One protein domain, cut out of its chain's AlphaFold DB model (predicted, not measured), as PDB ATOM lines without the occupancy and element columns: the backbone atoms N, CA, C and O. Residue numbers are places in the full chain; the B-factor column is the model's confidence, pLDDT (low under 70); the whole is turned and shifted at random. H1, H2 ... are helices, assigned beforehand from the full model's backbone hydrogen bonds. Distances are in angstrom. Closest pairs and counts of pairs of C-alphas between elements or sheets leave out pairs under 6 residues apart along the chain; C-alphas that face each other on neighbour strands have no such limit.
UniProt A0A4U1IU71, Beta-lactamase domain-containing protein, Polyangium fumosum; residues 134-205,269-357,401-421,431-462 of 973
ATOM      1  N   SER A 134      18.054 -28.429  15.331       89.31
ATOM      2  CA  SER A 134      17.737 -27.273  14.494       89.31
ATOM      3  C   SER A 134      16.253 -27.037  14.206       89.31
ATOM      4  O   SER A 134      15.928 -25.952  13.733       89.31
ATOM      5  N   ILE A 135      15.345 -27.957  14.561       90.31
ATOM      6  CA  ILE A 135      13.900 -27.668  14.581       90.31
ATOM      7  C   ILE A 135      13.570 -26.531  15.560       90.31
ATOM      8  O   ILE A 135      12.612 -25.805  15.320       90.31
ATOM      9  N   SER A 136      14.382 -26.295  16.602       90.44
ATOM     10  CA  SER A 136      14.215 -25.154  17.519       90.44
ATOM     11  C   SER A 136      14.089 -23.820  16.790       90.44
ATOM     12  O   SER A 136      13.309 -22.960  17.192       90.44
ATOM     13  N   LYS A 137      14.767 -23.677  15.649       91.00
ATOM     14  CA  LYS A 137      14.679 -22.466  14.849       91.00
ATOM     15  C   LYS A 137      13.247 -22.209  14.363       91.00
ATOM     16  O   LYS A 137      12.852 -21.051  14.283       91.00
ATOM     17  N   VAL A 138      12.468 -23.254  14.045       90.44
ATOM     18  CA  VAL A 138      11.060 -23.118  13.622       90.44
ATOM     19  C   VAL A 138      10.295 -22.381  14.714       90.44
ATOM     20  O   VAL A 138       9.667 -21.367  14.447       90.44
ATOM     21  N   TYR A 139      10.437 -22.822  15.962       90.44
ATOM     22  CA  TYR A 139       9.816 -22.189  17.123       90.44
ATOM     23  C   TYR A 139      10.273 -20.732  17.300       90.44
ATOM     24  O   TYR A 139       9.447 -19.858  17.549       90.44
ATOM     25  N   THR A 140      11.561 -20.440  17.094       92.00
ATOM     26  CA  THR A 140      12.086 -19.065  17.132       92.00
ATOM     27  C   THR A 140      11.470 -18.175  16.045       92.00
ATOM     28  O   THR A 140      11.060 -17.052  16.337       92.00
ATOM     29  N   VAL A 141      11.350 -18.660  14.803       91.75
ATOM     30  CA  VAL A 141      10.717 -17.907  13.704       91.75
ATOM     31  C   VAL A 141       9.247 -17.631  13.993       91.75
ATOM     32  O   VAL A 141       8.749 -16.555  13.670       91.75
ATOM     33  N   LEU A 142       8.554 -18.561  14.644       89.31
ATOM     34  CA  LEU A 142       7.163 -18.371  15.048       89.31
ATOM     35  C   LEU A 142       7.013 -17.347  16.159       89.31
ATOM     36  O   LEU A 142       6.116 -16.510  16.080       89.31
ATOM     37  N   GLY A 143       7.927 -17.361  17.131       91.62
ATOM     38  CA  GLY A 143       8.058 -16.281  18.101       91.62
ATOM     39  C   GLY A 143       8.207 -14.932  17.393       91.62
ATOM     40  O   GLY A 143       7.399 -14.034  17.606       91.62
ATOM     41  N   LEU A 144       9.160 -14.803  16.464       93.44
ATOM     42  CA  LEU A 144       9.340 -13.553  15.721       93.44
ATOM     43  C   LEU A 144       8.091 -13.164  14.911       93.44
ATOM     44  O   LEU A 144       7.729 -11.992  14.874       93.44
ATOM     45  N   SER A 145       7.417 -14.132  14.290       91.38
ATOM     46  CA  SER A 145       6.201 -13.893  13.500       91.38
ATOM     47  C   SER A 145       5.080 -13.319  14.365       91.38
ATOM     48  O   SER A 145       4.474 -12.314  13.999       91.38
ATOM     49  N   LYS A 146       4.847 -13.905  15.547       89.69
ATOM     50  CA  LYS A 146       3.875 -13.393  16.524       89.69
ATOM     51  C   LYS A 146       4.251 -12.012  17.042       89.69
ATOM     52  O   LYS A 146       3.376 -11.169  17.233       89.69
ATOM     53  N   LEU A 147       5.545 -11.756  17.206       92.75
ATOM     54  CA  LEU A 147       6.021 -10.446  17.612       92.75
ATOM     55  C   LEU A 147       5.733  -9.406  16.533       92.75
ATOM     56  O   LEU A 147       5.159  -8.374  16.847       92.75
ATOM     57  N   ILE A 148       6.027  -9.692  15.264       93.12
ATOM     58  CA  ILE A 148       5.710  -8.803  14.136       93.12
ATOM     59  C   ILE A 148       4.200  -8.549  14.022       93.12
ATOM     60  O   ILE A 148       3.791  -7.416  13.793       93.12
ATOM     61  N   GLU A 149       3.363  -9.567  14.234       87.50
ATOM     62  CA  GLU A 149       1.898  -9.424  14.207       87.50
ATOM     63  C   GLU A 149       1.353  -8.489  15.271       87.50
ATOM     64  O   GLU A 149       0.419  -7.735  15.004       87.50
ATOM     65  N   SER A 150       1.954  -8.498  16.461       87.81
ATOM     66  CA  SER A 150       1.606  -7.532  17.502       87.81
ATOM     67  C   SER A 150       1.983  -6.090  17.130       87.81
ATOM     68  O   SER A 150       1.622  -5.163  17.852       87.81
ATOM     69  N   ALA A 151       2.681  -5.901  15.998       84.50
ATOM     70  CA  ALA A 151       3.133  -4.629  15.445       84.50
ATOM     71  C   ALA A 151       3.753  -3.703  16.508       84.50
ATOM     72  O   ALA A 151       3.396  -2.519  16.593       84.50
ATOM     73  N   PRO A 152       4.674  -4.215  17.348       81.94
ATOM     74  CA  PRO A 152       5.226  -3.453  18.442       81.94
ATOM     75  C   PRO A 152       5.954  -2.257  17.850       81.94
ATOM     76  O   PRO A 152       6.635  -2.359  16.826       81.94
ATOM     77  N   THR A 153       5.774  -1.107  18.493       87.00
ATOM     78  CA  THR A 153       6.433   0.127  18.089       87.00
ATOM     79  C   THR A 153       7.359   0.579  19.206       87.00
ATOM     80  O   THR A 153       6.907   0.889  20.304       87.00
ATOM     81  N   ILE A 154       8.660   0.628  18.923       86.19
ATOM     82  CA  ILE A 154       9.691   1.120  19.841       86.19
ATOM     83  C   ILE A 154      10.396   2.279  19.139       86.19
ATOM     84  O   ILE A 154      10.802   2.163  17.986       86.19
ATOM     85  N   ASN A 155      10.505   3.426  19.814       85.12
ATOM     86  CA  ASN A 155      11.111   4.647  19.263       85.12
ATOM     87  C   ASN A 155      10.514   5.102  17.911       85.12
ATOM     88  O   ASN A 155      11.211   5.691  17.093       85.12
ATOM     89  N   GLY A 156       9.225   4.830  17.668       88.25
ATOM     90  CA  GLY A 156       8.533   5.209  16.429       88.25
ATOM     91  C   GLY A 156       8.752   4.266  15.240       88.25
ATOM     92  O   GLY A 156       8.209   4.528  14.169       88.25
ATOM     93  N   HIS A 157       9.491   3.168  15.414       88.31
ATOM     94  CA  HIS A 157       9.653   2.125  14.402       88.31
ATOM     95  C   HIS A 157       8.741   0.943  14.715       88.31
ATOM     96  O   HIS A 157       8.725   0.477  15.851       88.31
ATOM     97  N   THR A 158       8.015   0.447  13.716       92.56
ATOM     98  CA  THR A 158       7.213  -0.780  13.817       92.56
ATOM     99  C   THR A 158       8.020  -1.962  13.290       92.56
ATOM    100  O   THR A 158       8.588  -1.887  12.196       92.56
ATOM    101  N   LEU A 159       8.072  -3.054  14.053       94.44
ATOM    102  CA  LEU A 159       8.766  -4.270  13.633       94.44
ATOM    103  C   LEU A 159       8.002  -4.965  12.496       94.44
ATOM    104  O   LEU A 159       6.831  -5.300  12.641       94.44
ATOM    105  N   THR A 160       8.669  -5.211  11.371       93.94
ATOM    106  CA  THR A 160       8.127  -5.933  10.211       93.94
ATOM    107  C   THR A 160       9.189  -6.856   9.623       93.94
ATOM    108  O   THR A 160      10.379  -6.693   9.885       93.94
ATOM    109  N   TRP A 161       8.807  -7.782   8.745       93.12
ATOM    110  CA  TRP A 161       9.781  -8.592   7.999       93.12
ATOM    111  C   TRP A 161      10.753  -7.777   7.140       93.12
ATOM    112  O   TRP A 161      11.853  -8.248   6.840       93.12
ATOM    113  N   GLU A 162      10.352  -6.560   6.764       92.94
ATOM    114  CA  GLU A 162      11.151  -5.618   5.981       92.94
ATOM    115  C   GLU A 162      12.019  -4.703   6.851       92.94
ATOM    116  O   GLU A 162      12.839  -3.965   6.302       92.94
ATOM    117  N   SER A 163      11.874  -4.755   8.181       94.12
ATOM    118  CA  SER A 163      12.737  -4.017   9.098       94.12
ATOM    119  C   SER A 163      14.178  -4.437   8.865       94.12
ATOM    120  O   SER A 163      14.521  -5.627   8.891       94.12
ATOM    121  N   THR A 164      15.014  -3.440   8.613       93.81
ATOM    122  CA  THR A 164      16.445  -3.640   8.438       93.81
ATOM    123  C   THR A 164      17.074  -4.026   9.781       93.81
ATOM    124  O   THR A 164      16.479  -3.793  10.833       93.81
ATOM    125  N   LEU A 165      18.271  -4.610   9.802       90.56
ATOM    126  CA  LEU A 165      18.962  -4.925  11.056       90.56
ATOM    127  C   LEU A 165      19.258  -3.661  11.862       90.56
ATOM    128  O   LEU A 165      19.270  -3.727  13.084       90.56
ATOM    129  N   ALA A 166      19.450  -2.517  11.203       90.19
ATOM    130  CA  ALA A 166      19.576  -1.238  11.894       90.19
ATOM    131  C   ALA A 166      18.275  -0.834  12.606       90.19
ATOM    132  O   ALA A 166      18.327  -0.384  13.748       90.19
ATOM    133  N   ASP A 167      17.122  -1.044  11.964       91.31
ATOM    134  CA  ASP A 167      15.815  -0.733  12.557       91.31
ATOM    135  C   ASP A 167      15.419  -1.744  13.634       91.31
ATOM    136  O   ASP A 167      14.853  -1.376  14.657       91.31
ATOM    137  N   ALA A 168      15.705  -3.027  13.406       92.62
ATOM    138  CA  ALA A 168      15.364  -4.111  14.315       92.62
ATOM    139  C   ALA A 168      16.333  -4.207  15.501       92.62
ATOM    140  O   ALA A 168      15.943  -4.725  16.545       92.62
ATOM    141  N   MET A 169      17.568  -3.713  15.358       91.12
ATOM    142  CA  MET A 169      18.597  -3.723  16.400       91.12
ATOM    143  C   MET A 169      19.225  -2.343  16.659       91.12
ATOM    144  O   MET A 169      20.449  -2.202  16.590       91.12
ATOM    145  N   PRO A 170      18.438  -1.311  17.022       88.00
ATOM    146  CA  PRO A 170      18.940   0.059  17.165       88.00
ATOM    147  C   PRO A 170      19.961   0.235  18.303       88.00
ATOM    148  O   PRO A 170      20.641   1.256  18.371       88.00
ATOM    149  N   TRP A 171      20.085  -0.743  19.208       82.31
ATOM    150  CA  TRP A 171      21.088  -0.745  20.282       82.31
ATOM    151  C   TRP A 171      22.471  -1.229  19.825       82.31
ATOM    152  O   TRP A 171      23.449  -1.060  20.556       82.31
ATOM    153  N   VAL A 172      22.576  -1.839  18.641       79.94
ATOM    154  CA  VAL A 172      23.851  -2.273  18.069       79.94
ATOM    155  C   VAL A 172      24.416  -1.120  17.248       79.94
ATOM    156  O   VAL A 172      23.799  -0.655  16.290       79.94
ATOM    157  N   ASN A 173      25.605  -0.635  17.611       75.62
ATOM    158  CA  ASN A 173      26.266   0.426  16.860       75.62
ATOM    159  C   ASN A 173      26.838  -0.119  15.547       75.62
ATOM    160  O   ASN A 173      28.015  -0.440  15.440       75.62
ATOM    161  N   LEU A 174      26.004  -0.167  14.516       72.88
ATOM    162  CA  LEU A 174      26.415  -0.626  13.196       72.88
ATOM    163  C   LEU A 174      27.199   0.452  12.408       72.88
ATOM    164  O   LEU A 174      27.503   0.244  11.241       72.88
ATOM    165  N   ASN A 175      27.515   1.633  12.969       68.81
ATOM    166  CA  ASN A 175      28.042   2.802  12.227       68.81
ATOM    167  C   ASN A 175      29.493   2.724  11.731       68.81
ATOM    168  O   ASN A 175      30.072   3.731  11.327       68.81
ATOM    169  N   THR A 176      30.068   1.538  11.695       68.00
ATOM    170  CA  THR A 176      31.351   1.253  11.059       68.00
ATOM    171  C   THR A 176      31.160   1.062   9.539       68.00
ATOM    172  O   THR A 176      30.200   0.408   9.122       68.00
ATOM    173  N   PRO A 177      32.008   1.661   8.673       69.44
ATOM    174  CA  PRO A 177      31.896   1.547   7.213       69.44
ATOM    175  C   PRO A 177      31.816   0.104   6.704       69.44
ATOM    176  O   PRO A 177      31.074  -0.174   5.763       69.44
ATOM    177  N   GLU A 178      32.500  -0.815   7.386       60.41
ATOM    178  CA  GLU A 178      32.528  -2.254   7.110       60.41
ATOM    179  C   GLU A 178      31.160  -2.936   7.313       60.41
ATOM    180  O   GLU A 178      30.979  -4.090   6.941       60.41
ATOM    181  N   TRP A 179      30.180  -2.235   7.890       68.06
ATOM    182  CA  TRP A 179      28.883  -2.784   8.295       68.06
ATOM    183  C   TRP A 179      27.691  -2.133   7.601       68.06
ATOM    184  O   TRP A 179      26.546  -2.528   7.840       68.06
ATOM    185  N   ASN A 180      27.928  -1.167   6.710       73.56
ATOM    186  CA  ASN A 180      26.856  -0.475   5.997       73.56
ATOM    187  C   ASN A 180      25.972  -1.431   5.183       73.56
ATOM    188  O   ASN A 180      24.760  -1.240   5.153       73.56
ATOM    189  N   PHE A 181      26.537  -2.496   4.609       73.38
ATOM    190  CA  PHE A 181      25.760  -3.493   3.872       73.38
ATOM    191  C   PHE A 181      24.925  -4.403   4.796       73.38
ATOM    192  O   PHE A 181      23.794  -4.761   4.470       73.38
ATOM    193  N   ARG A 182      25.422  -4.728   6.001       74.88
ATOM    194  CA  ARG A 182      24.691  -5.577   6.964       74.88
ATOM    195  C   ARG A 182      23.519  -4.866   7.604       74.88
ATOM    196  O   ARG A 182      22.510  -5.509   7.873       74.88
ATOM    197  N   LYS A 183      23.620  -3.547   7.796       82.00
ATOM    198  CA  LYS A 183      22.488  -2.729   8.257       82.00
ATOM    199  C   LYS A 183      21.260  -2.948   7.404       82.00
ATOM    200  O   LYS A 183      20.184  -3.020   7.967       82.00
ATOM    201  N   LEU A 184      21.445  -3.057   6.088       86.75
ATOM    202  CA  LEU A 184      20.373  -3.173   5.104       86.75
ATOM    203  C   LEU A 184      19.780  -4.580   5.023       86.75
ATOM    204  O   LEU A 184      18.721  -4.753   4.416       86.75
ATOM    205  N   LYS A 185      20.423  -5.590   5.625       89.19
ATOM    206  CA  LYS A 185      19.822  -6.922   5.718       89.19
ATOM    207  C   LYS A 185      18.550  -6.820   6.549       89.19
ATOM    208  O   LYS A 185      18.476  -6.050   7.497       89.19
ATOM    209  N   LYS A 186      17.532  -7.569   6.154       92.88
ATOM    210  CA  LYS A 186      16.198  -7.505   6.746       92.88
ATOM    211  C   LYS A 186      15.971  -8.698   7.656       92.88
ATOM    212  O   LYS A 186      16.646  -9.718   7.511       92.88
ATOM    213  N   LEU A 187      14.981  -8.619   8.540       93.44
ATOM    214  CA  LEU A 187      14.593  -9.762   9.372       93.44
ATOM    215  C   LEU A 187      14.255 -11.002   8.544       93.44
ATOM    216  O   LEU A 187      14.686 -12.101   8.897       93.44
ATOM    217  N   LYS A 188      13.585 -10.827   7.396       91.81
ATOM    218  CA  LYS A 188      13.336 -11.938   6.470       91.81
ATOM    219  C   LYS A 188      14.621 -12.632   6.008       91.81
ATOM    220  O   LYS A 188      14.630 -13.849   5.910       91.81
ATOM    221  N   HIS A 189      15.722 -11.893   5.820       90.75
ATOM    222  CA  HIS A 189      17.009 -12.465   5.402       90.75
ATOM    223  C   HIS A 189      17.651 -13.317   6.505       90.75
ATOM    224  O   HIS A 189      18.342 -14.287   6.198       90.75
ATOM    225  N   LEU A 190      17.435 -12.984   7.784       90.81
ATOM    226  CA  LEU A 190      17.935 -13.792   8.901       90.81
ATOM    227  C   LEU A 190      17.242 -15.157   8.956       90.81
ATOM    228  O   LEU A 190      17.914 -16.187   8.999       90.81
ATOM    229  N   VAL A 191      15.904 -15.160   8.934       91.31
ATOM    230  CA  VAL A 191      15.090 -16.385   9.050       91.31
ATOM    231  C   VAL A 191      15.151 -17.253   7.795       91.31
ATOM    232  O   VAL A 191      14.957 -18.466   7.872       91.31
ATOM    233  N   SER A 192      15.453 -16.641   6.649       88.88
ATOM    234  CA  SER A 192      15.636 -17.325   5.374       88.88
ATOM    235  C   SER A 192      17.095 -17.715   5.094       88.88
ATOM    236  O   SER A 192      17.414 -18.042   3.952       88.88
ATOM    237  N   HIS A 193      18.007 -17.575   6.065       88.50
ATOM    238  CA  HIS A 193      19.435 -17.867   5.888       88.50
ATOM    239  C   HIS A 193      20.104 -17.135   4.693       88.50
ATOM    240  O   HIS A 193      21.094 -17.607   4.146       88.50
ATOM    241  N   ARG A 194      19.586 -15.956   4.307       85.69
ATOM    242  CA  ARG A 194      20.075 -15.098   3.196       85.69
ATOM    243  C   ARG A 194      20.862 -13.881   3.676       85.69
ATOM    244  O   ARG A 194      21.235 -12.998   2.906       85.69
ATOM    245  N   ALA A 195      21.078 -13.770   4.981       85.06
ATOM    246  CA  ALA A 195      21.803 -12.642   5.546       85.06
ATOM    247  C   ALA A 195      23.330 -12.727   5.330       85.06
ATOM    248  O   ALA A 195      24.028 -11.782   5.693       85.06
ATOM    249  N   GLY A 196      23.829 -13.818   4.727       81.56
ATOM    250  CA  GLY A 196      25.253 -14.041   4.451       81.56
ATOM    251  C   GLY A 196      26.070 -14.361   5.708       81.56
ATOM    252  O   GLY A 196      27.265 -14.087   5.775       81.56
ATOM    253  N   TYR A 197      25.414 -14.890   6.746       81.69
ATOM    254  CA  TYR A 197      26.081 -15.325   7.968       81.69
ATOM    255  C   TYR A 197      26.498 -16.793   7.862       81.69
ATOM    256  O   TYR A 197      25.721 -17.644   7.439       81.69
ATOM    257  N   CYS A 198      27.702 -17.109   8.328       73.62
ATOM    258  CA  CYS A 198      28.213 -18.476   8.368       73.62
ATOM    259  C   CYS A 198      27.459 -19.384   9.353       73.62
ATOM    260  O   CYS A 198      26.738 -18.929  10.249       73.62
ATOM    261  N   ARG A 199      27.645 -20.700   9.184       62.91
ATOM    262  CA  ARG A 199      27.105 -21.743  10.072       62.91
ATOM    263  C   ARG A 199      27.772 -21.748  11.451       62.91
ATOM    264  O   ARG A 199      27.081 -22.012  12.437       62.91
ATOM    265  N   ASP A 200      29.081 -21.496  11.496       59.66
ATOM    266  CA  ASP A 200      29.919 -21.574  12.696       59.66
ATOM    267  C   ASP A 200      31.174 -20.687  12.517       59.66
ATOM    268  O   ASP A 200      31.854 -20.841  11.498       59.66
ATOM    269  N   PRO A 201      31.477 -19.742  13.427       51.38
ATOM    270  CA  PRO A 201      32.678 -18.911  13.330       51.38
ATOM    271  C   PRO A 201      33.997 -19.670  13.581       51.38
ATOM    272  O   PRO A 201      35.038 -19.184  13.148       51.38
ATOM    273  N   ASP A 202      33.975 -20.853  14.216       48.78
ATOM    274  CA  ASP A 202      35.198 -21.523  14.704       48.78
ATOM    275  C   ASP A 202      35.697 -22.710  13.852       48.78
ATOM    276  O   ASP A 202      36.761 -23.270  14.135       48.78
ATOM    277  N   ARG A 203      34.994 -23.114  12.783       48.06
ATOM    278  CA  ARG A 203      35.458 -24.214  11.910       48.06
ATOM    279  C   ARG A 203      36.199 -23.700  10.678       48.06
ATOM    280  O   ARG A 203      35.593 -23.430   9.645       48.06
ATOM    281  N   SER A 204      37.528 -23.666  10.765       42.06
ATOM    282  CA  SER A 204      38.430 -23.379   9.639       42.06
ATOM    283  C   SER A 204      38.455 -24.457   8.545       42.06
ATOM    284  O   SER A 204      38.935 -24.182   7.447       42.06
ATOM    285  N   ASP A 205      37.949 -25.668   8.816       38.50
ATOM    286  CA  ASP A 205      38.292 -26.856   8.014       38.50
ATOM    287  C   ASP A 205      37.159 -27.384   7.114       38.50
ATOM    288  O   ASP A 205      37.422 -28.126   6.168       38.50
ATOM    289  N   TRP A 269      30.295 -16.682  27.405       44.25
ATOM    290  CA  TRP A 269      28.980 -17.195  26.987       44.25
ATOM    291  C   TRP A 269      28.185 -17.885  28.115       44.25
ATOM    292  O   TRP A 269      27.592 -18.947  27.933       44.25
ATOM    293  N   LYS A 270      28.186 -17.293  29.313       39.53
ATOM    294  CA  LYS A 270      27.357 -17.719  30.465       39.53
ATOM    295  C   LYS A 270      25.866 -17.381  30.259       39.53
ATOM    296  O   LYS A 270      25.565 -16.677  29.308       39.53
ATOM    297  N   PRO A 271      24.919 -17.822  31.118       44.19
ATOM    298  CA  PRO A 271      23.518 -17.404  31.023       44.19
ATOM    299  C   PRO A 271      23.412 -15.879  31.037       44.19
ATOM    300  O   PRO A 271      23.934 -15.225  31.945       44.19
ATOM    301  N   LEU A 272      22.770 -15.320  30.015       54.91
ATOM    302  CA  LEU A 272      22.690 -13.885  29.805       54.91
ATOM    303  C   LEU A 272      21.256 -13.430  30.053       54.91
ATOM    304  O   LEU A 272      20.316 -13.896  29.418       54.91
ATOM    305  N   THR A 273      21.087 -12.459  30.942       65.12
ATOM    306  CA  THR A 273      19.899 -11.602  30.933       65.12
ATOM    307  C   THR A 273      19.705 -11.004  29.529       65.12
ATOM    308  O   THR A 273      20.689 -10.830  28.804       65.12
ATOM    309  N   PRO A 274      18.491 -10.576  29.139       63.41
ATOM    310  CA  PRO A 274      18.286  -9.872  27.869       63.41
ATOM    311  C   PRO A 274      19.266  -8.703  27.658       63.41
ATOM    312  O   PRO A 274      19.696  -8.427  26.542       63.41
ATOM    313  N   ALA A 275      19.676  -8.022  28.736       69.12
ATOM    314  CA  ALA A 275      20.695  -6.973  28.691       69.12
ATOM    315  C   ALA A 275      22.086  -7.497  28.309       69.12
ATOM    316  O   ALA A 275      22.776  -6.868  27.510       69.12
ATOM    317  N   GLN A 276      22.474  -8.652  28.838       67.62
ATOM    318  CA  GLN A 276      23.735  -9.308  28.519       67.62
ATOM    319  C   GLN A 276      23.723  -9.928  27.115       67.62
ATOM    320  O   GLN A 276      24.718  -9.815  26.418       67.62
ATOM    321  N   MET A 277      22.600 -10.480  26.638       66.06
ATOM    322  CA  MET A 277      22.473 -10.960  25.254       66.06
ATOM    323  C   MET A 277      22.648  -9.804  24.265       66.06
ATOM    324  O   MET A 277      23.392  -9.900  23.291       66.06
ATOM    325  N   ARG A 278      22.031  -8.653  24.562       69.06
ATOM    326  CA  ARG A 278      22.257  -7.412  23.811       69.06
ATOM    327  C   ARG A 278      23.700  -6.937  23.900       69.06
ATOM    328  O   ARG A 278      24.195  -6.409  22.911       69.06
ATOM    329  N   GLN A 279      24.353  -7.102  25.047       70.75
ATOM    330  CA  GLN A 279      25.759  -6.764  25.223       70.75
ATOM    331  C   GLN A 279      26.669  -7.703  24.429       70.75
ATOM    332  O   GLN A 279      27.584  -7.200  23.804       70.75
ATOM    333  N   GLU A 280      26.408  -9.007  24.374       67.69
ATOM    334  CA  GLU A 280      27.195  -9.962  23.584       67.69
ATOM    335  C   GLU A 280      26.976  -9.779  22.088       67.69
ATOM    336  O   GLU A 280      27.937  -9.745  21.331       67.69
ATOM    337  N   VAL A 281      25.737  -9.548  21.642       70.19
ATOM    338  CA  VAL A 281      25.504  -9.103  20.262       70.19
ATOM    339  C   VAL A 281      26.217  -7.772  20.039       70.19
ATOM    340  O   VAL A 281      26.895  -7.598  19.041       70.19
ATOM    341  N   ALA A 282      26.170  -6.828  20.977       66.69
ATOM    342  CA  ALA A 282      26.939  -5.603  20.836       66.69
ATOM    343  C   ALA A 282      28.452  -5.877  20.797       66.69
ATOM    344  O   ALA A 282      29.113  -5.232  20.006       66.69
ATOM    345  N   LEU A 283      29.011  -6.812  21.565       66.25
ATOM    346  CA  LEU A 283      30.440  -7.148  21.596       66.25
ATOM    347  C   LEU A 283      30.873  -7.879  20.325       66.25
ATOM    348  O   LEU A 283      31.854  -7.472  19.712       66.25
ATOM    349  N   PHE A 284      30.088  -8.849  19.858       66.56
ATOM    350  CA  PHE A 284      30.271  -9.520  18.570       66.56
ATOM    351  C   PHE A 284      30.371  -8.513  17.411       66.56
ATOM    352  O   PHE A 284      31.079  -8.757  16.437       66.56
ATOM    353  N   TYR A 285      29.702  -7.360  17.525       61.72
ATOM    354  CA  TYR A 285      29.737  -6.287  16.527       61.72
ATOM    355  C   TYR A 285      30.703  -5.130  16.862       61.72
ATOM    356  O   TYR A 285      31.178  -4.455  15.949       61.72
ATOM    357  N   ASN A 286      31.000  -4.875  18.139       53.91
ATOM    358  CA  ASN A 286      31.735  -3.698  18.623       53.91
ATOM    359  C   ASN A 286      33.146  -4.015  19.124       53.91
ATOM    360  O   ASN A 286      33.772  -3.099  19.668       53.91
ATOM    361  N   ASP A 287      33.653  -5.247  18.996       48.03
ATOM    362  CA  ASP A 287      34.980  -5.608  19.502       48.03
ATOM    363  C   ASP A 287      36.109  -4.834  18.787       48.03
ATOM    364  O   ASP A 287      36.737  -5.272  17.827       48.03
ATOM    365  N   ARG A 288      36.352  -3.625  19.297       46.50
ATOM    366  CA  ARG A 288      37.581  -2.834  19.198       46.50
ATOM    367  C   ARG A 288      38.499  -3.113  20.397       46.50
ATOM    368  O   ARG A 288      39.501  -2.419  20.571       46.50
ATOM    369  N   THR A 289      38.148  -4.051  21.280       42.16
ATOM    370  CA  THR A 289      38.726  -4.152  22.629       42.16
ATOM    371  C   THR A 289      40.080  -4.848  22.690       42.16
ATOM    372  O   THR A 289      40.762  -4.725  23.702       42.16
ATOM    373  N   ASN A 290      40.573  -5.410  21.582       40.72
ATOM    374  CA  ASN A 290      41.970  -5.851  21.495       40.72
ATOM    375  C   ASN A 290      42.986  -4.749  21.148       40.72
ATOM    376  O   ASN A 290      44.155  -5.057  20.930       40.72
ATOM    377  N   GLY A 291      42.593  -3.469  21.115       38.31
ATOM    378  CA  GLY A 291      43.537  -2.343  21.034       38.31
ATOM    379  C   GLY A 291      44.388  -2.277  19.757       38.31
ATOM    380  O   GLY A 291      45.188  -1.354  19.616       38.31
ATOM    381  N   ASP A 292      44.204  -3.209  18.820       44.31
ATOM    382  CA  ASP A 292      44.748  -3.158  17.473       44.31
ATOM    383  C   ASP A 292      43.628  -2.703  16.523       44.31
ATOM    384  O   ASP A 292      42.718  -3.479  16.222       44.31
ATOM    385  N   PRO A 293      43.643  -1.441  16.061       44.34
ATOM    386  CA  PRO A 293      42.632  -0.910  15.152       44.34
ATOM    387  C   PRO A 293      42.602  -1.593  13.769       44.34
ATOM    388  O   PRO A 293      41.810  -1.176  12.929       44.34
ATOM    389  N   ASN A 294      43.422  -2.624  13.517       42.38
ATOM    390  CA  ASN A 294      43.613  -3.212  12.188       42.38
ATOM    391  C   ASN A 294      43.195  -4.688  12.021       42.38
ATOM    392  O   ASN A 294      43.513  -5.280  10.991       42.38
ATOM    393  N   CYS A 295      42.502  -5.310  12.978       36.12
ATOM    394  CA  CYS A 295      41.993  -6.680  12.793       36.12
ATOM    395  C   CYS A 295      40.598  -6.876  13.408       36.12
ATOM    396  O   CYS A 295      40.471  -7.542  14.436       36.12
ATOM    397  N   PRO A 296      39.529  -6.334  12.791       45.28
ATOM    398  CA  PRO A 296      38.198  -6.886  13.022       45.28
ATOM    399  C   PRO A 296      38.228  -8.369  12.635       45.28
ATOM    400  O   PRO A 296      38.828  -8.710  11.615       45.28
ATOM    401  N   ILE A 297      37.600  -9.251  13.422       44.47
ATOM    402  CA  ILE A 297      37.317 -10.619  12.969       44.47
ATOM    403  C   ILE A 297      36.520 -10.455  11.671       44.47
ATOM    404  O   ILE A 297      35.386  -9.961  11.720       44.47
ATOM    405  N   PRO A 298      37.085 -10.784  10.494       46.62
ATOM    406  CA  PRO A 298      36.352 -10.677   9.259       46.62
ATOM    407  C   PRO A 298      35.378 -11.841   9.297       46.62
ATOM    408  O   PRO A 298      35.712 -12.969   8.944       46.62
ATOM    409  N   VAL A 299      34.157 -11.586   9.755       49.03
ATOM    410  CA  VAL A 299      33.037 -12.404   9.317       49.03
ATOM    411  C   VAL A 299      32.975 -12.139   7.820       49.03
ATOM    412  O   VAL A 299      32.452 -11.105   7.407       49.03
ATOM    413  N   ILE A 300      33.636 -12.981   7.028       47.41
ATOM    414  CA  ILE A 300      33.587 -12.895   5.575       47.41
ATOM    415  C   ILE A 300      32.136 -13.169   5.225       47.41
ATOM    416  O   ILE A 300      31.640 -14.278   5.406       47.41
ATOM    417  N   VAL A 301      31.448 -12.114   4.813       50.31
ATOM    418  CA  VAL A 301      30.189 -12.270   4.107       50.31
ATOM    419  C   VAL A 301      30.631 -12.640   2.715       50.31
ATOM    420  O   VAL A 301      31.205 -11.827   1.993       50.31
ATOM    421  N   ASP A 302      30.498 -13.918   2.418       48.28
ATOM    422  CA  ASP A 302      30.568 -14.362   1.048       48.28
ATOM    423  C   ASP A 302      29.365 -13.686   0.348       48.28
ATOM    424  O   ASP A 302      28.260 -13.661   0.892       48.28
ATOM    425  N   TYR A 303      29.597 -13.085  -0.819       53.22
ATOM    426  CA  TYR A 303      28.585 -12.654  -1.802       53.22
ATOM    427  C   TYR A 303      28.050 -11.208  -1.856       53.22
ATOM    428  O   TYR A 303      27.945 -10.459  -0.886       53.22
ATOM    429  N   ASN A 304      27.721 -10.872  -3.114       50.88
ATOM    430  CA  ASN A 304      27.346  -9.582  -3.691       50.88
ATOM    431  C   ASN A 304      26.121  -8.932  -3.032       50.88
ATOM    432  O   ASN A 304      25.019  -9.478  -3.030       50.88
ATOM    433  N   ASP A 305      26.306  -7.683  -2.614       46.91
ATOM    434  CA  ASP A 305      25.372  -6.842  -1.855       46.91
ATOM    435  C   ASP A 305      24.057  -6.446  -2.561       46.91
ATOM    436  O   ASP A 305      23.246  -5.731  -1.972       46.91
ATOM    437  N   GLY A 306      23.825  -6.875  -3.803       52.12
ATOM    438  CA  GLY A 306      22.693  -6.413  -4.617       52.12
ATOM    439  C   GLY A 306      21.697  -7.484  -5.044       52.12
ATOM    440  O   GLY A 306      20.635  -7.132  -5.551       52.12
ATOM    441  N   ASP A 307      22.026  -8.762  -4.867       59.69
ATOM    442  CA  ASP A 307      21.176  -9.850  -5.330       59.69
ATOM    443  C   ASP A 307      20.654 -10.602  -4.118       59.69
ATOM    444  O   ASP A 307      21.330 -11.473  -3.563       59.69
ATOM    445  N   ASP A 308      19.458 -10.218  -3.664       59.41
ATOM    446  CA  ASP A 308      18.812 -10.890  -2.545       59.41
ATOM    447  C   ASP A 308      18.771 -12.411  -2.814       59.41
ATOM    448  O   ASP A 308      18.761 -13.180  -1.856       59.41
ATOM    449  N   ASP A 309      18.724 -12.872  -4.073       58.84
ATOM    450  CA  ASP A 309      18.339 -14.232  -4.493       58.84
ATOM    451  C   ASP A 309      19.431 -15.314  -4.464       58.84
ATOM    452  O   ASP A 309      19.088 -16.497  -4.555       58.84
ATOM    453  N   ASN A 310      20.711 -14.968  -4.297       55.31
ATOM    454  CA  ASN A 310      21.790 -15.884  -4.693       55.31
ATOM    455  C   ASN A 310      22.583 -16.591  -3.588       55.31
ATOM    456  O   ASN A 310      23.430 -17.414  -3.935       55.31
ATOM    457  N   ASP A 311      22.308 -16.372  -2.299       62.81
ATOM    458  CA  ASP A 311      23.045 -17.100  -1.258       62.81
ATOM    459  C   ASP A 311      22.162 -17.694  -0.154       62.81
ATOM    460  O   ASP A 311      21.341 -17.030   0.480       62.81
ATOM    461  N   THR A 312      22.331 -19.001   0.033       67.06
ATOM    462  CA  THR A 312      21.498 -19.882   0.858       67.06
ATOM    463  C   THR A 312      22.393 -20.629   1.833       67.06
ATOM    464  O   THR A 312      22.436 -21.863   1.878       67.06
ATOM    465  N   SER A 313      23.193 -19.874   2.572       80.31
ATOM    466  CA  SER A 313      24.123 -20.441   3.532       80.31
ATOM    467  C   SER A 313      23.416 -20.623   4.867       80.31
ATOM    468  O   SER A 313      23.139 -19.672   5.595       80.31
ATOM    469  N   TYR A 314      23.099 -21.881   5.190       83.50
ATOM    470  CA  TYR A 314      22.487 -22.251   6.463       83.50
ATOM    471  C   TYR A 314      23.269 -21.650   7.641       83.50
ATOM    472  O   TYR A 314      24.433 -21.987   7.867       83.50
ATOM    473  N   SER A 315      22.606 -20.789   8.413       85.94
ATOM    474  CA  SER A 315      23.245 -19.991   9.458       85.94
ATOM    475  C   SER A 315      22.583 -20.167  10.814       85.94
ATOM    476  O   SER A 315      21.395 -19.890  10.985       85.94
ATOM    477  N   ASN A 316      23.376 -20.554  11.810       84.94
ATOM    478  CA  ASN A 316      22.953 -20.507  13.208       84.94
ATOM    479  C   ASN A 316      23.016 -19.075  13.756       84.94
ATOM    480  O   ASN A 316      22.120 -18.666  14.491       84.94
ATOM    481  N   THR A 317      24.017 -18.294  13.339       85.44
ATOM    482  CA  THR A 317      24.193 -16.893  13.741       85.44
ATOM    483  C   THR A 317      22.990 -16.037  13.357       85.44
ATOM    484  O   THR A 317      22.525 -15.251  14.175       85.44
ATOM    485  N   GLY A 318      22.422 -16.228  12.161       89.44
ATOM    486  CA  GLY A 318      21.222 -15.495  11.748       89.44
ATOM    487  C   GLY A 318      20.056 -15.657  12.730       89.44
ATOM    488  O   GLY A 318      19.408 -14.678  13.087       89.44
ATOM    489  N   LEU A 319      19.832 -16.872  13.242       91.19
ATOM    490  CA  LEU A 319      18.747 -17.155  14.191       91.19
ATOM    491  C   LEU A 319      19.075 -16.716  15.620       91.19
ATOM    492  O   LEU A 319      18.170 -16.371  16.376       91.19
ATOM    493  N   PHE A 320      20.354 -16.662  15.980       88.94
ATOM    494  CA  PHE A 320      20.786 -16.036  17.226       88.94
ATOM    495  C   PHE A 320      20.465 -14.534  17.243       88.94
ATOM    496  O   PHE A 320      19.965 -14.009  18.236       88.94
ATOM    497  N   LEU A 321      20.655 -13.844  16.113       91.00
ATOM    498  CA  LEU A 321      20.250 -12.443  15.971       91.00
ATOM    499  C   LEU A 321      18.729 -12.282  16.049       91.00
ATOM    500  O   LEU A 321      18.253 -11.337  16.670       91.00
ATOM    501  N   VAL A 322      17.961 -13.218  15.483       93.12
ATOM    502  CA  VAL A 322      16.494 -13.228  15.626       93.12
ATOM    503  C   VAL A 322      16.078 -13.335  17.092       93.12
ATOM    504  O   VAL A 322      15.190 -12.601  17.515       93.12
ATOM    505  N   ALA A 323      16.727 -14.192  17.881       91.81
ATOM    506  CA  ALA A 323      16.474 -14.264  19.318       91.81
ATOM    507  C   ALA A 323      16.742 -12.928  20.020       91.81
ATOM    508  O   ALA A 323      15.893 -12.454  20.763       91.81
ATOM    509  N   ALA A 324      17.863 -12.266  19.719       91.19
ATOM    510  CA  ALA A 324      18.167 -10.952  20.288       91.19
ATOM    511  C   ALA A 324      17.152  -9.865  19.879       91.19
ATOM    512  O   ALA A 324      16.835  -8.976  20.673       91.19
ATOM    513  N   VAL A 325      16.618  -9.939  18.654       93.75
ATOM    514  CA  VAL A 325      15.509  -9.089  18.197       93.75
ATOM    515  C   VAL A 325      14.257  -9.371  19.024       93.75
ATOM    516  O   VAL A 325      13.661  -8.430  19.540       93.75
ATOM    517  N   ILE A 326      13.884 -10.639  19.212       93.75
ATOM    518  CA  ILE A 326      12.738 -11.000  20.054       93.75
ATOM    519  C   ILE A 326      12.926 -10.457  21.470       93.75
ATOM    520  O   ILE A 326      12.028  -9.788  21.975       93.75
ATOM    521  N   ASP A 327      14.099 -10.651  22.073       91.19
ATOM    522  CA  ASP A 327      14.397 -10.191  23.430       91.19
ATOM    523  C   ASP A 327      14.193  -8.684  23.600       91.19
ATOM    524  O   ASP A 327      13.616  -8.204  24.578       91.19
ATOM    525  N   TYR A 328      14.687  -7.904  22.638       91.94
ATOM    526  CA  TYR A 328      14.544  -6.457  22.683       91.94
ATOM    527  C   TYR A 328      13.107  -6.012  22.441       91.94
ATOM    528  O   TYR A 328      12.589  -5.186  23.186       91.94
ATOM    529  N   TRP A 329      12.451  -6.525  21.404       94.00
ATOM    530  CA  TRP A 329      11.137  -6.023  21.008       94.00
ATOM    531  C   TRP A 329      10.017  -6.504  21.929       94.00
ATOM    532  O   TRP A 329       9.043  -5.781  22.122       94.00
ATOM    533  N   SER A 330      10.176  -7.675  22.543       92.81
ATOM    534  CA  SER A 330       9.241  -8.192  23.545       92.81
ATOM    535  C   SER A 330       9.503  -7.683  24.965       92.81
ATOM    536  O   SER A 330       8.640  -7.833  25.825       92.81
ATOM    537  N   GLN A 331      10.681  -7.095  25.221       92.00
ATOM    538  CA  GLN A 331      11.146  -6.695  26.558       92.00
ATOM    539  C   GLN A 331      11.213  -7.854  27.574       92.00
ATOM    540  O   GLN A 331      11.263  -7.626  28.782       92.00
ATOM    541  N   THR A 332      11.252  -9.099  27.105       90.06
ATOM    542  CA  THR A 332      11.422 -10.304  27.924       90.06
ATOM    543  C   THR A 332      12.409 -11.250  27.238       90.06
ATOM    544  O   THR A 332      12.783 -11.005  26.099       90.06
ATOM    545  N   SER A 333      12.911 -12.286  27.911       87.69
ATOM    546  CA  SER A 333      13.799 -13.255  27.247       87.69
ATOM    547  C   SER A 333      13.040 -14.043  26.180       87.69
ATOM    548  O   SER A 333      11.833 -14.223  26.291       87.69
ATOM    549  N   LEU A 334      13.738 -14.583  25.185       88.44
ATOM    550  CA  LEU A 334      13.167 -15.439  24.150       88.44
ATOM    551  C   LEU A 334      12.347 -16.577  24.755       88.44
ATOM    552  O   LEU A 334      11.264 -16.881  24.269       88.44
ATOM    553  N   GLU A 335      12.867 -17.190  25.818       85.94
ATOM    554  CA  GLU A 335      12.184 -18.252  26.548       85.94
ATOM    555  C   GLU A 335      10.845 -17.766  27.103       85.94
ATOM    556  O   GLU A 335       9.794 -18.294  26.740       85.94
ATOM    557  N   ASN A 336      10.871 -16.702  27.905       86.88
ATOM    558  CA  ASN A 336       9.661 -16.145  28.491       86.88
ATOM    559  C   ASN A 336       8.706 -15.630  27.414       86.88
ATOM    560  O   ASN A 336       7.496 -15.774  27.546       86.88
ATOM    561  N   TYR A 337       9.220 -15.031  26.340       90.88
ATOM    562  CA  TYR A 337       8.401 -14.526  25.250       90.88
ATOM    563  C   TYR A 337       7.674 -15.667  24.562       90.88
ATOM    564  O   TYR A 337       6.463 -15.621  24.426       90.88
ATOM    565  N   ILE A 338       8.381 -16.715  24.152       87.12
ATOM    566  CA  ILE A 338       7.747 -17.840  23.478       87.12
ATOM    567  C   ILE A 338       6.794 -18.565  24.461       87.12
ATOM    568  O   ILE A 338       5.682 -18.914  24.070       87.12
ATOM    569  N   GLN A 339       7.139 -18.703  25.746       84.25
ATOM    570  CA  GLN A 339       6.227 -19.235  26.769       84.25
ATOM    571  C   GLN A 339       5.009 -18.342  27.047       84.25
ATOM    572  O   GLN A 339       3.988 -18.852  27.478       84.25
ATOM    573  N   THR A 340       5.062 -17.029  26.843       85.75
ATOM    574  CA  THR A 340       3.921 -16.128  27.122       85.75
ATOM    575  C   THR A 340       3.092 -15.861  25.877       85.75
ATOM    576  O   THR A 340       1.866 -15.929  25.919       85.75
ATOM    577  N   ALA A 341       3.754 -15.631  24.745       83.44
ATOM    578  CA  ALA A 341       3.133 -15.533  23.435       83.44
ATOM    579  C   ALA A 341       2.447 -16.842  23.039       83.44
ATOM    580  O   ALA A 341       1.574 -16.804  22.173       83.44
ATOM    581  N   GLN A 342       2.850 -17.970  23.656       81.62
ATOM    582  CA  GLN A 342       2.306 -19.307  23.428       81.62
ATOM    583  C   GLN A 342       2.047 -19.504  21.926       81.62
ATOM    584  O   GLN A 342       0.902 -19.727  21.527       81.62
ATOM    585  N   PRO A 343       3.067 -19.391  21.045       71.75
ATOM    586  CA  PRO A 343       2.850 -19.532  19.605       71.75
ATOM    587  C   PRO A 343       2.312 -20.930  19.244       71.75
ATOM    588  O   PRO A 343       1.791 -21.141  18.154       71.75
ATOM    589  N   TRP A 344       2.413 -21.870  20.182       76.06
ATOM    590  CA  TRP A 344       1.904 -23.238  20.169       76.06
ATOM    591  C   TRP A 344       0.607 -23.436  20.994       76.06
ATOM    592  O   TRP A 344       0.077 -24.544  21.063       76.06
ATOM    593  N   GLY A 345       0.087 -22.363  21.597       76.06
ATOM    594  CA  GLY A 345      -1.124 -22.270  22.415       76.06
ATOM    595  C   GLY A 345      -1.057 -22.892  23.817       76.06
ATOM    596  O   GLY A 345      -0.216 -23.734  24.083       76.06
ATOM    597  N   PRO A 346      -2.000 -22.559  24.713       71.81
ATOM    598  CA  PRO A 346      -1.896 -22.778  26.168       71.81
ATOM    599  C   PRO A 346      -1.755 -24.238  26.641       71.81
ATOM    600  O   PRO A 346      -1.584 -24.480  27.828       71.81
ATOM    601  N   SER A 347      -1.866 -25.217  25.743       70.31
ATOM    602  CA  SER A 347      -1.914 -26.652  26.059       70.31
ATOM    603  C   SER A 347      -0.580 -27.377  25.873       70.31
ATOM    604  O   SER A 347      -0.565 -28.602  25.860       70.31
ATOM    605  N   VAL A 348       0.515 -26.648  25.671       72.75
ATOM    606  CA  VAL A 348       1.861 -27.202  25.488       72.75
ATOM    607  C   VAL A 348       2.661 -26.855  26.737       72.75
ATOM    608  O   VAL A 348       3.239 -25.773  26.855       72.75
ATOM    609  N   SER A 349       2.597 -27.749  27.721       73.50
ATOM    610  CA  SER A 349       3.191 -27.554  29.049       73.50
ATOM    611  C   SER A 349       4.529 -28.274  29.226       73.50
ATOM    612  O   SER A 349       5.236 -27.991  30.187       73.50
ATOM    613  N   ASN A 350       4.903 -29.168  28.304       78.38
ATOM    614  CA  ASN A 350       6.107 -30.001  28.377       78.38
ATOM    615  C   ASN A 350       7.123 -29.652  27.271       78.38
ATOM    616  O   ASN A 350       7.901 -30.500  26.822       78.38
ATOM    617  N   THR A 351       7.115 -28.393  26.822       77.88
ATOM    618  CA  THR A 351       8.132 -27.831  25.926       77.88
ATOM    619  C   THR A 351       9.098 -26.976  26.727       77.88
ATOM    620  O   THR A 351       8.718 -25.971  27.321       77.88
ATOM    621  N   PHE A 352      10.368 -27.359  26.707       77.25
ATOM    622  CA  PHE A 352      11.431 -26.717  27.467       77.25
ATOM    623  C   PHE A 352      12.291 -25.876  26.519       77.25
ATOM    624  O   PHE A 352      12.888 -26.391  25.566       77.25
ATOM    625  N   LEU A 353      12.337 -24.564  26.747       71.31
ATOM    626  CA  LEU A 353      13.095 -23.623  25.926       71.31
ATOM    627  C   LEU A 353      14.484 -23.421  26.527       71.31
ATOM    628  O   LEU A 353      14.757 -22.443  27.206       71.31
ATOM    629  N   GLY A 354      15.376 -24.369  26.253       63.00
ATOM    630  CA  GLY A 354      16.616 -24.486  27.015       63.00
ATOM    631  C   GLY A 354      16.406 -25.361  28.245       63.00
ATOM    632  O   GLY A 354      15.305 -25.837  28.505       63.00
ATOM    633  N   TYR A 355      17.490 -25.653  28.955       49.25
ATOM    634  CA  TYR A 355      17.418 -26.399  30.207       49.25
ATOM    635  C   TYR A 355      17.012 -25.406  31.307       49.25
ATOM    636  O   TYR A 355      17.818 -24.514  31.588       49.25
ATOM    637  N   PRO A 356      15.810 -25.494  31.913       45.12
ATOM    638  CA  PRO A 356      15.463 -24.614  33.017       45.12
ATOM    639  C   PRO A 356      16.533 -24.699  34.103       45.12
ATOM    640  O   PRO A 356      16.873 -25.788  34.562       45.12
ATOM    641  N   ALA A 357      17.038 -23.551  34.557       39.97
ATOM    642  CA  ALA A 357      17.875 -23.495  35.757       39.97
ATOM    643  C   ALA A 357      17.117 -24.017  36.999       39.97
ATOM    644  O   ALA A 357      17.738 -24.454  37.960       39.97
ATOM    645  N   ALA A 401      31.765 -36.818  20.616       27.52
ATOM    646  CA  ALA A 401      32.534 -37.065  19.395       27.52
ATOM    647  C   ALA A 401      33.544 -35.927  19.186       27.52
ATOM    648  O   ALA A 401      33.183 -34.751  19.166       27.52
ATOM    649  N   TYR A 402      34.806 -36.316  19.016       30.44
ATOM    650  CA  TYR A 402      36.075 -35.569  19.028       30.44
ATOM    651  C   TYR A 402      36.212 -34.350  18.068       30.44
ATOM    652  O   TYR A 402      37.332 -33.952  17.752       30.44
ATOM    653  N   ALA A 403      35.115 -33.743  17.594       33.03
ATOM    654  CA  ALA A 403      35.112 -32.583  16.695       33.03
ATOM    655  C   ALA A 403      33.889 -31.629  16.805       33.03
ATOM    656  O   ALA A 403      33.846 -30.649  16.062       33.03
ATOM    657  N   VAL A 404      32.889 -31.851  17.679       36.88
ATOM    658  CA  VAL A 404      31.636 -31.031  17.729       36.88
ATOM    659  C   VAL A 404      31.418 -30.298  19.071       36.88
ATOM    660  O   VAL A 404      30.308 -29.890  19.398       36.88
ATOM    661  N   ASN A 405      32.498 -30.104  19.834       30.44
ATOM    662  CA  ASN A 405      32.567 -29.616  21.226       30.44
ATOM    663  C   ASN A 405      32.036 -28.189  21.536       30.44
ATOM    664  O   ASN A 405      32.435 -27.613  22.547       30.44
ATOM    665  N   SER A 406      31.166 -27.576  20.734       41.75
ATOM    666  CA  SER A 406      30.896 -26.133  20.842       41.75
ATOM    667  C   SER A 406      29.430 -25.714  20.905       41.75
ATOM    668  O   SER A 406      29.174 -24.556  20.668       41.75
ATOM    669  N   TRP A 407      28.441 -26.564  21.196       39.88
ATOM    670  CA  TRP A 407      27.033 -26.087  21.172       39.88
ATOM    671  C   TRP A 407      26.320 -26.114  22.518       39.88
ATOM    672  O   TRP A 407      25.297 -25.454  22.677       39.88
ATOM    673  N   ALA A 408      26.860 -26.848  23.486       37.03
ATOM    674  CA  ALA A 408      26.264 -26.960  24.809       37.03
ATOM    675  C   ALA A 408      27.256 -26.739  25.947       37.03
ATOM    676  O   ALA A 408      26.808 -26.825  27.088       37.03
ATOM    677  N   SER A 409      28.549 -26.468  25.667       40.69
ATOM    678  CA  SER A 409      29.555 -26.220  26.713       40.69
ATOM    679  C   SER A 409      29.010 -25.195  27.723       40.69
ATOM    680  O   SER A 409      28.195 -24.362  27.335       40.69
ATOM    681  N   PRO A 410      29.446 -25.195  28.997       41.50
ATOM    682  CA  PRO A 410      28.992 -24.224  30.006       41.50
ATOM    683  C   PRO A 410      29.130 -22.742  29.596       41.50
ATOM    684  O   PRO A 410      28.665 -21.860  30.314       41.50
ATOM    685  N   GLY A 411      29.788 -22.477  28.464       42.69
ATOM    686  CA  GLY A 411      29.781 -21.217  27.748       42.69
ATOM    687  C   GLY A 411      28.953 -21.253  26.453       42.69
ATOM    688  O   GLY A 411      29.496 -20.893  25.422       42.69
ATOM    689  N   TRP A 412      27.694 -21.693  26.443       44.56
ATOM    690  CA  TRP A 412      26.731 -21.352  25.383       44.56
ATOM    691  C   TRP A 412      25.400 -20.978  26.020       44.56
ATOM    692  O   TRP A 412      24.872 -21.714  26.850       44.56
ATOM    693  N   VAL A 413      24.883 -19.811  25.635       52.56
ATOM    694  CA  VAL A 413      23.752 -19.120  26.267       52.56
ATOM    695  C   VAL A 413      22.448 -19.895  26.039       52.56
ATOM    696  O   VAL A 413      21.990 -19.980  24.896       52.56
ATOM    697  N   PRO A 414      21.805 -20.440  27.085       53.28
ATOM    698  CA  PRO A 414      20.421 -20.877  27.009       53.28
ATOM    699  C   PRO A 414      19.501 -19.645  27.063       53.28
ATOM    700  O   PRO A 414      19.764 -18.739  27.860       53.28
ATOM    701  N   PRO A 415      18.413 -19.612  26.278       63.06
ATOM    702  CA  PRO A 415      18.050 -20.565  25.228       63.06
ATOM    703  C   PRO A 415      18.877 -20.373  23.943       63.06
ATOM    704  O   PRO A 415      18.934 -19.273  23.400       63.06
ATOM    705  N   ALA A 416      19.431 -21.456  23.390       76.38
ATOM    706  CA  ALA A 416      20.068 -21.444  22.077       76.38
ATOM    707  C   ALA A 416      18.993 -21.694  20.992       76.38
ATOM    708  O   ALA A 416      18.635 -22.857  20.747       76.38
ATOM    709  N   PRO A 417      18.470 -20.645  20.318       82.25
ATOM    710  CA  PRO A 417      17.377 -20.759  19.334       82.25
ATOM    711  C   PRO A 417      17.670 -21.758  18.208       82.25
ATOM    712  O   PRO A 417      16.778 -22.280  17.547       82.25
ATOM    713  N   GLN A 418      18.945 -22.047  17.971       79.88
ATOM    714  CA  GLN A 418      19.407 -22.911  16.904       79.88
ATOM    715  C   GLN A 418      19.374 -24.415  17.206       79.88
ATOM    716  O   GLN A 418      19.639 -25.178  16.268       79.88
ATOM    717  N   GLY A 419      19.126 -24.843  18.453       80.69
ATOM    718  CA  GLY A 419      19.435 -26.225  18.838       80.69
ATOM    719  C   GLY A 419      18.935 -26.776  20.175       80.69
ATOM    720  O   GLY A 419      18.983 -27.996  20.348       80.69
ATOM    721  N   SER A 420      18.539 -25.946  21.144       81.31
ATOM    722  CA  SER A 420      18.443 -26.397  22.546       81.31
ATOM    723  C   SER A 420      17.032 -26.638  23.071       81.31
ATOM    724  O   SER A 420      16.881 -26.860  24.269       81.31
ATOM    725  N   TYR A 421      15.993 -26.542  22.242       87.44
ATOM    726  CA  TYR A 421      14.634 -26.784  22.739       87.44
ATOM    727  C   TYR A 421      14.401 -28.279  22.885       87.44
ATOM    728  O   TYR A 421      14.878 -29.055  22.056       87.44
ATOM    729  N   PHE A 431       1.574 -28.574  18.544       89.56
ATOM    730  CA  PHE A 431       2.251 -27.482  17.867       89.56
ATOM    731  C   PHE A 431       2.021 -27.540  16.353       89.56
ATOM    732  O   PHE A 431       1.608 -26.540  15.768       89.56
ATOM    733  N   LEU A 432       2.201 -28.707  15.721       87.06
ATOM    734  CA  LEU A 432       1.947 -28.856  14.287       87.06
ATOM    735  C   LEU A 432       0.470 -28.716  13.911       87.06
ATOM    736  O   LEU A 432       0.164 -28.172  12.856       87.06
ATOM    737  N   THR A 433      -0.445 -29.121  14.788       85.94
ATOM    738  CA  THR A 433      -1.891 -28.915  14.619       85.94
ATOM    739  C   THR A 433      -2.225 -27.429  14.496       85.94
ATOM    740  O   THR A 433      -2.964 -27.013  13.600       85.94
ATOM    741  N   ARG A 434      -1.632 -26.593  15.352       82.12
ATOM    742  CA  ARG A 434      -1.806 -25.138  15.268       82.12
ATOM    743  C   ARG A 434      -1.046 -24.528  14.110       82.12
ATOM    744  O   ARG A 434      -1.609 -23.716  13.389       82.12
ATOM    745  N   MET A 435       0.182 -24.971  13.870       78.38
ATOM    746  CA  MET A 435       0.946 -24.578  12.688       78.38
ATOM    747  C   MET A 435       0.259 -24.943  11.379       78.38
ATOM    748  O   MET A 435       0.633 -24.427  10.339       78.38
ATOM    749  N   ASN A 436      -0.723 -25.830  11.395       72.81
ATOM    750  CA  ASN A 436      -1.490 -26.144  10.213       72.81
ATOM    751  C   ASN A 436      -2.652 -25.155  10.005       72.81
ATOM    752  O   ASN A 436      -2.842 -24.610   8.919       72.81
ATOM    753  N   ARG A 437      -3.389 -24.832  11.074       71.81
ATOM    754  CA  ARG A 437      -4.641 -24.054  10.980       71.81
ATOM    755  C   ARG A 437      -4.497 -22.590  11.367       71.81
ATOM    756  O   ARG A 437      -4.983 -21.688  10.682       71.81
ATOM    757  N   GLU A 438      -3.808 -22.371  12.473       67.00
ATOM    758  CA  GLU A 438      -3.606 -21.093  13.145       67.00
ATOM    759  C   GLU A 438      -2.271 -20.467  12.752       67.00
ATOM    760  O   GLU A 438      -1.712 -19.683  13.523       67.00
ATOM    761  N   LEU A 439      -1.757 -20.791  11.552       67.81
ATOM    762  CA  LEU A 439      -0.648 -20.031  11.001       67.81
ATOM    763  C   LEU A 439      -1.016 -18.565  11.105       67.81
ATOM    764  O   LEU A 439      -1.969 -18.083  10.483       67.81
ATOM    765  N   SER A 440      -0.228 -17.906  11.934       66.94
ATOM    766  CA  SER A 440      -0.170 -16.478  12.069       66.94
ATOM    767  C   SER A 440      -0.224 -15.886  10.640       66.94
ATOM    768  O   SER A 440       0.434 -16.433   9.738       66.94
ATOM    769  N   PRO A 441      -1.071 -14.874  10.351       73.38
ATOM    770  CA  PRO A 441      -1.131 -14.241   9.033       73.38
ATOM    771  C   PRO A 441       0.248 -13.962   8.424       73.38
ATOM    772  O   PRO A 441       0.441 -14.157   7.223       73.38
ATOM    773  N   GLU A 442       1.231 -13.612   9.254       80.00
ATOM    774  CA  GLU A 442       2.610 -13.388   8.831       80.00
ATOM    775  C   GLU A 442       3.359 -14.673   8.442       80.00
ATOM    776  O   GLU A 442       4.123 -14.647   7.480       80.00
ATOM    777  N   ILE A 443       3.098 -15.826   9.066       76.62
ATOM    778  CA  ILE A 443       3.629 -17.112   8.577       76.62
ATOM    779  C   ILE A 443       2.932 -17.525   7.281       76.62
ATOM    780  O   ILE A 443       3.586 -18.003   6.353       76.62
ATOM    781  N   LYS A 444       1.610 -17.332   7.164       77.19
ATOM    782  CA  LYS A 444       0.896 -17.585   5.895       77.19
ATOM    783  C   LYS A 444       1.478 -16.723   4.778       77.19
ATOM    784  O   LYS A 444       1.669 -17.203   3.666       77.19
ATOM    785  N   ARG A 445       1.800 -15.463   5.075       77.25
ATOM    786  CA  ARG A 445       2.483 -14.559   4.149       77.25
ATOM    787  C   ARG A 445       3.879 -15.069   3.803       77.25
ATOM    788  O   ARG A 445       4.167 -15.233   2.626       77.25
ATOM    789  N   MET A 446       4.695 -15.390   4.803       78.12
ATOM    790  CA  MET A 446       6.054 -15.915   4.637       78.12
ATOM    791  C   MET A 446       6.093 -17.186   3.781       78.12
ATOM    792  O   MET A 446       6.956 -17.339   2.928       78.12
ATOM    793  N   THR A 447       5.141 -18.096   3.979       74.88
ATOM    794  CA  THR A 447       5.073 -19.375   3.254       74.88
ATOM    795  C   THR A 447       4.587 -19.232   1.813       74.88
ATOM    796  O   THR A 447       4.847 -20.103   0.984       74.88
ATOM    797  N   ARG A 448       3.918 -18.119   1.492       74.25
ATOM    798  CA  ARG A 448       3.410 -17.803   0.150       74.25
ATOM    799  C   ARG A 448       4.327 -16.879  -0.636       74.25
ATOM    800  O   ARG A 448       4.338 -16.957  -1.859       74.25
ATOM    801  N   ASP A 449       5.064 -16.013   0.047       76.44
ATOM    802  CA  ASP A 449       5.945 -15.041  -0.581       76.44
ATOM    803  C   ASP A 449       7.223 -15.740  -1.083       76.44
ATOM    804  O   ASP A 449       8.054 -16.172  -0.276       76.44
ATOM    805  N   PRO A 450       7.411 -15.871  -2.411       72.62
ATOM    806  CA  PRO A 450       8.598 -16.506  -2.967       72.62
ATOM    807  C   PRO A 450       9.885 -15.777  -2.564       72.62
ATOM    808  O   PRO A 450      10.929 -16.416  -2.533       72.62
ATOM    809  N   ALA A 451       9.829 -14.498  -2.168       75.12
ATOM    810  CA  ALA A 451      10.992 -13.751  -1.698       75.12
ATOM    811  C   ALA A 451      11.549 -14.254  -0.353       75.12
ATOM    812  O   ALA A 451      12.659 -13.884   0.025       75.12
ATOM    813  N   PHE A 452      10.834 -15.112   0.381       73.25
ATOM    814  CA  PHE A 452      11.394 -15.803   1.551       73.25
ATOM    815  C   PHE A 452      12.126 -17.098   1.187       73.25
ATOM    816  O   PHE A 452      12.894 -17.625   1.993       73.25
ATOM    817  N   PHE A 453      11.932 -17.600  -0.032       69.75
ATOM    818  CA  PHE A 453      12.521 -18.842  -0.508       69.75
ATOM    819  C   PHE A 453      13.634 -18.558  -1.516       69.75
ATOM    820  O   PHE A 453      13.623 -17.539  -2.197       69.75
ATOM    821  N   SER A 454      14.629 -19.441  -1.611       67.19
ATOM    822  CA  SER A 454      15.578 -19.349  -2.724       67.19
ATOM    823  C   SER A 454      14.930 -19.938  -3.953       67.19
ATOM    824  O   SER A 454      14.044 -20.788  -3.826       67.19
ATOM    825  N   PRO A 455      15.488 -19.640  -5.133       64.12
ATOM    826  CA  PRO A 455      15.233 -20.430  -6.329       64.12
ATOM    827  C   PRO A 455      15.439 -21.946  -6.127       64.12
ATOM    828  O   PRO A 455      14.837 -22.744  -6.836       64.12
ATOM    829  N   THR A 456      16.269 -22.366  -5.159       63.38
ATOM    830  CA  THR A 456      16.501 -23.790  -4.840       63.38
ATOM    831  C   THR A 456      15.546 -24.365  -3.791       63.38
ATOM    832  O   THR A 456      15.615 -25.559  -3.495       63.38
ATOM    833  N   GLY A 457      14.691 -23.526  -3.197       61.97
ATOM    834  CA  GLY A 457      13.735 -23.924  -2.168       61.97
ATOM    835  C   GLY A 457      14.289 -24.021  -0.737       61.97
ATOM    836  O   GLY A 457      13.530 -24.054   0.232       61.97
ATOM    837  N   ARG A 458      15.616 -23.973  -0.569       60.28
ATOM    838  CA  ARG A 458      16.322 -24.283   0.687       60.28
ATOM    839  C   ARG A 458      16.615 -23.074   1.571       60.28
ATOM    840  O   ARG A 458      17.772 -22.839   1.902       60.28
ATOM    841  N   ASN A 459      15.615 -22.279   1.929       54.12
ATOM    842  CA  ASN A 459      15.928 -20.991   2.566       54.12
ATOM    843  C   ASN A 459      15.329 -20.789   3.922       54.12
ATOM    844  O   ASN A 459      15.998 -20.277   4.807       54.12
ATOM    845  N   LEU A 460      14.098 -21.195   4.133       55.41
ATOM    846  CA  LEU A 460      13.543 -21.002   5.444       55.41
ATOM    847  C   LEU A 460      14.138 -22.024   6.405       55.41
ATOM    848  O   LEU A 460      14.503 -23.147   6.061       55.41
ATOM    849  N   THR A 461      14.024 -21.668   7.667       54.47
ATOM    850  CA  THR A 461      13.825 -22.614   8.760       54.47
ATOM    851  C   THR A 461      12.693 -23.631   8.517       54.47
ATOM    852  O   THR A 461      12.393 -24.453   9.365       54.47
ATOM    853  N   LEU A 462      12.043 -23.569   7.359       53.94
ATOM    854  CA  LEU A 462      11.114 -24.484   6.740       53.94
ATOM    855  C   LEU A 462      11.523 -24.579   5.250       53.94
ATOM    856  O   LEU A 462      11.156 -23.738   4.438       53.94
TER     857      LEU A 462
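This is residues 134 to 205, 269 to 357, 401 to 421 and 431 to 462 of the 973 residues of the protein "Beta-lactamase domain-containing protein" of Polyangium fumosum (UniProt A0A4U1IU71). There is little regular structure: H1, H4, H5 and H7 pack on H6, H9 packs on H1, and loops surround them. The 214 printed residues are all helix in class: H1 to H9 hold 83, with no named strand. The whole is compact, radius of gyration of the C-alphas 17.0 A, spanning 53 by 41 by 41 A.

Find C-alpha 134 at (17.737, -27.273, 14.494); H1 runs 23.9 A to residue 149. Then find H2, 165-168; H3, 177-183; H4, 187-191; H5, 274-286; H6, 316-330; H7, 334-341; H8, 431-437; and H9, 441-448, ending at (3.410, -17.803, 0.150).

H1 touches the hub, H6; their closest C-alphas, Leu 144 and Ile 326, are 6.1 A apart. O i to N i+4 pairs are within hydrogen-bond range throughout H4 to H9, 10 of 12 in H1 and 1 of 3 in H3, with 2 of 4 O i to N i+3.

C-alpha gaps of 23.2, 25.8 and 13.3 A follow residues 205, 357 and 421. Links H1 to H2 and H5 to H6 are long; pLDDT is under 70 at 86 residues.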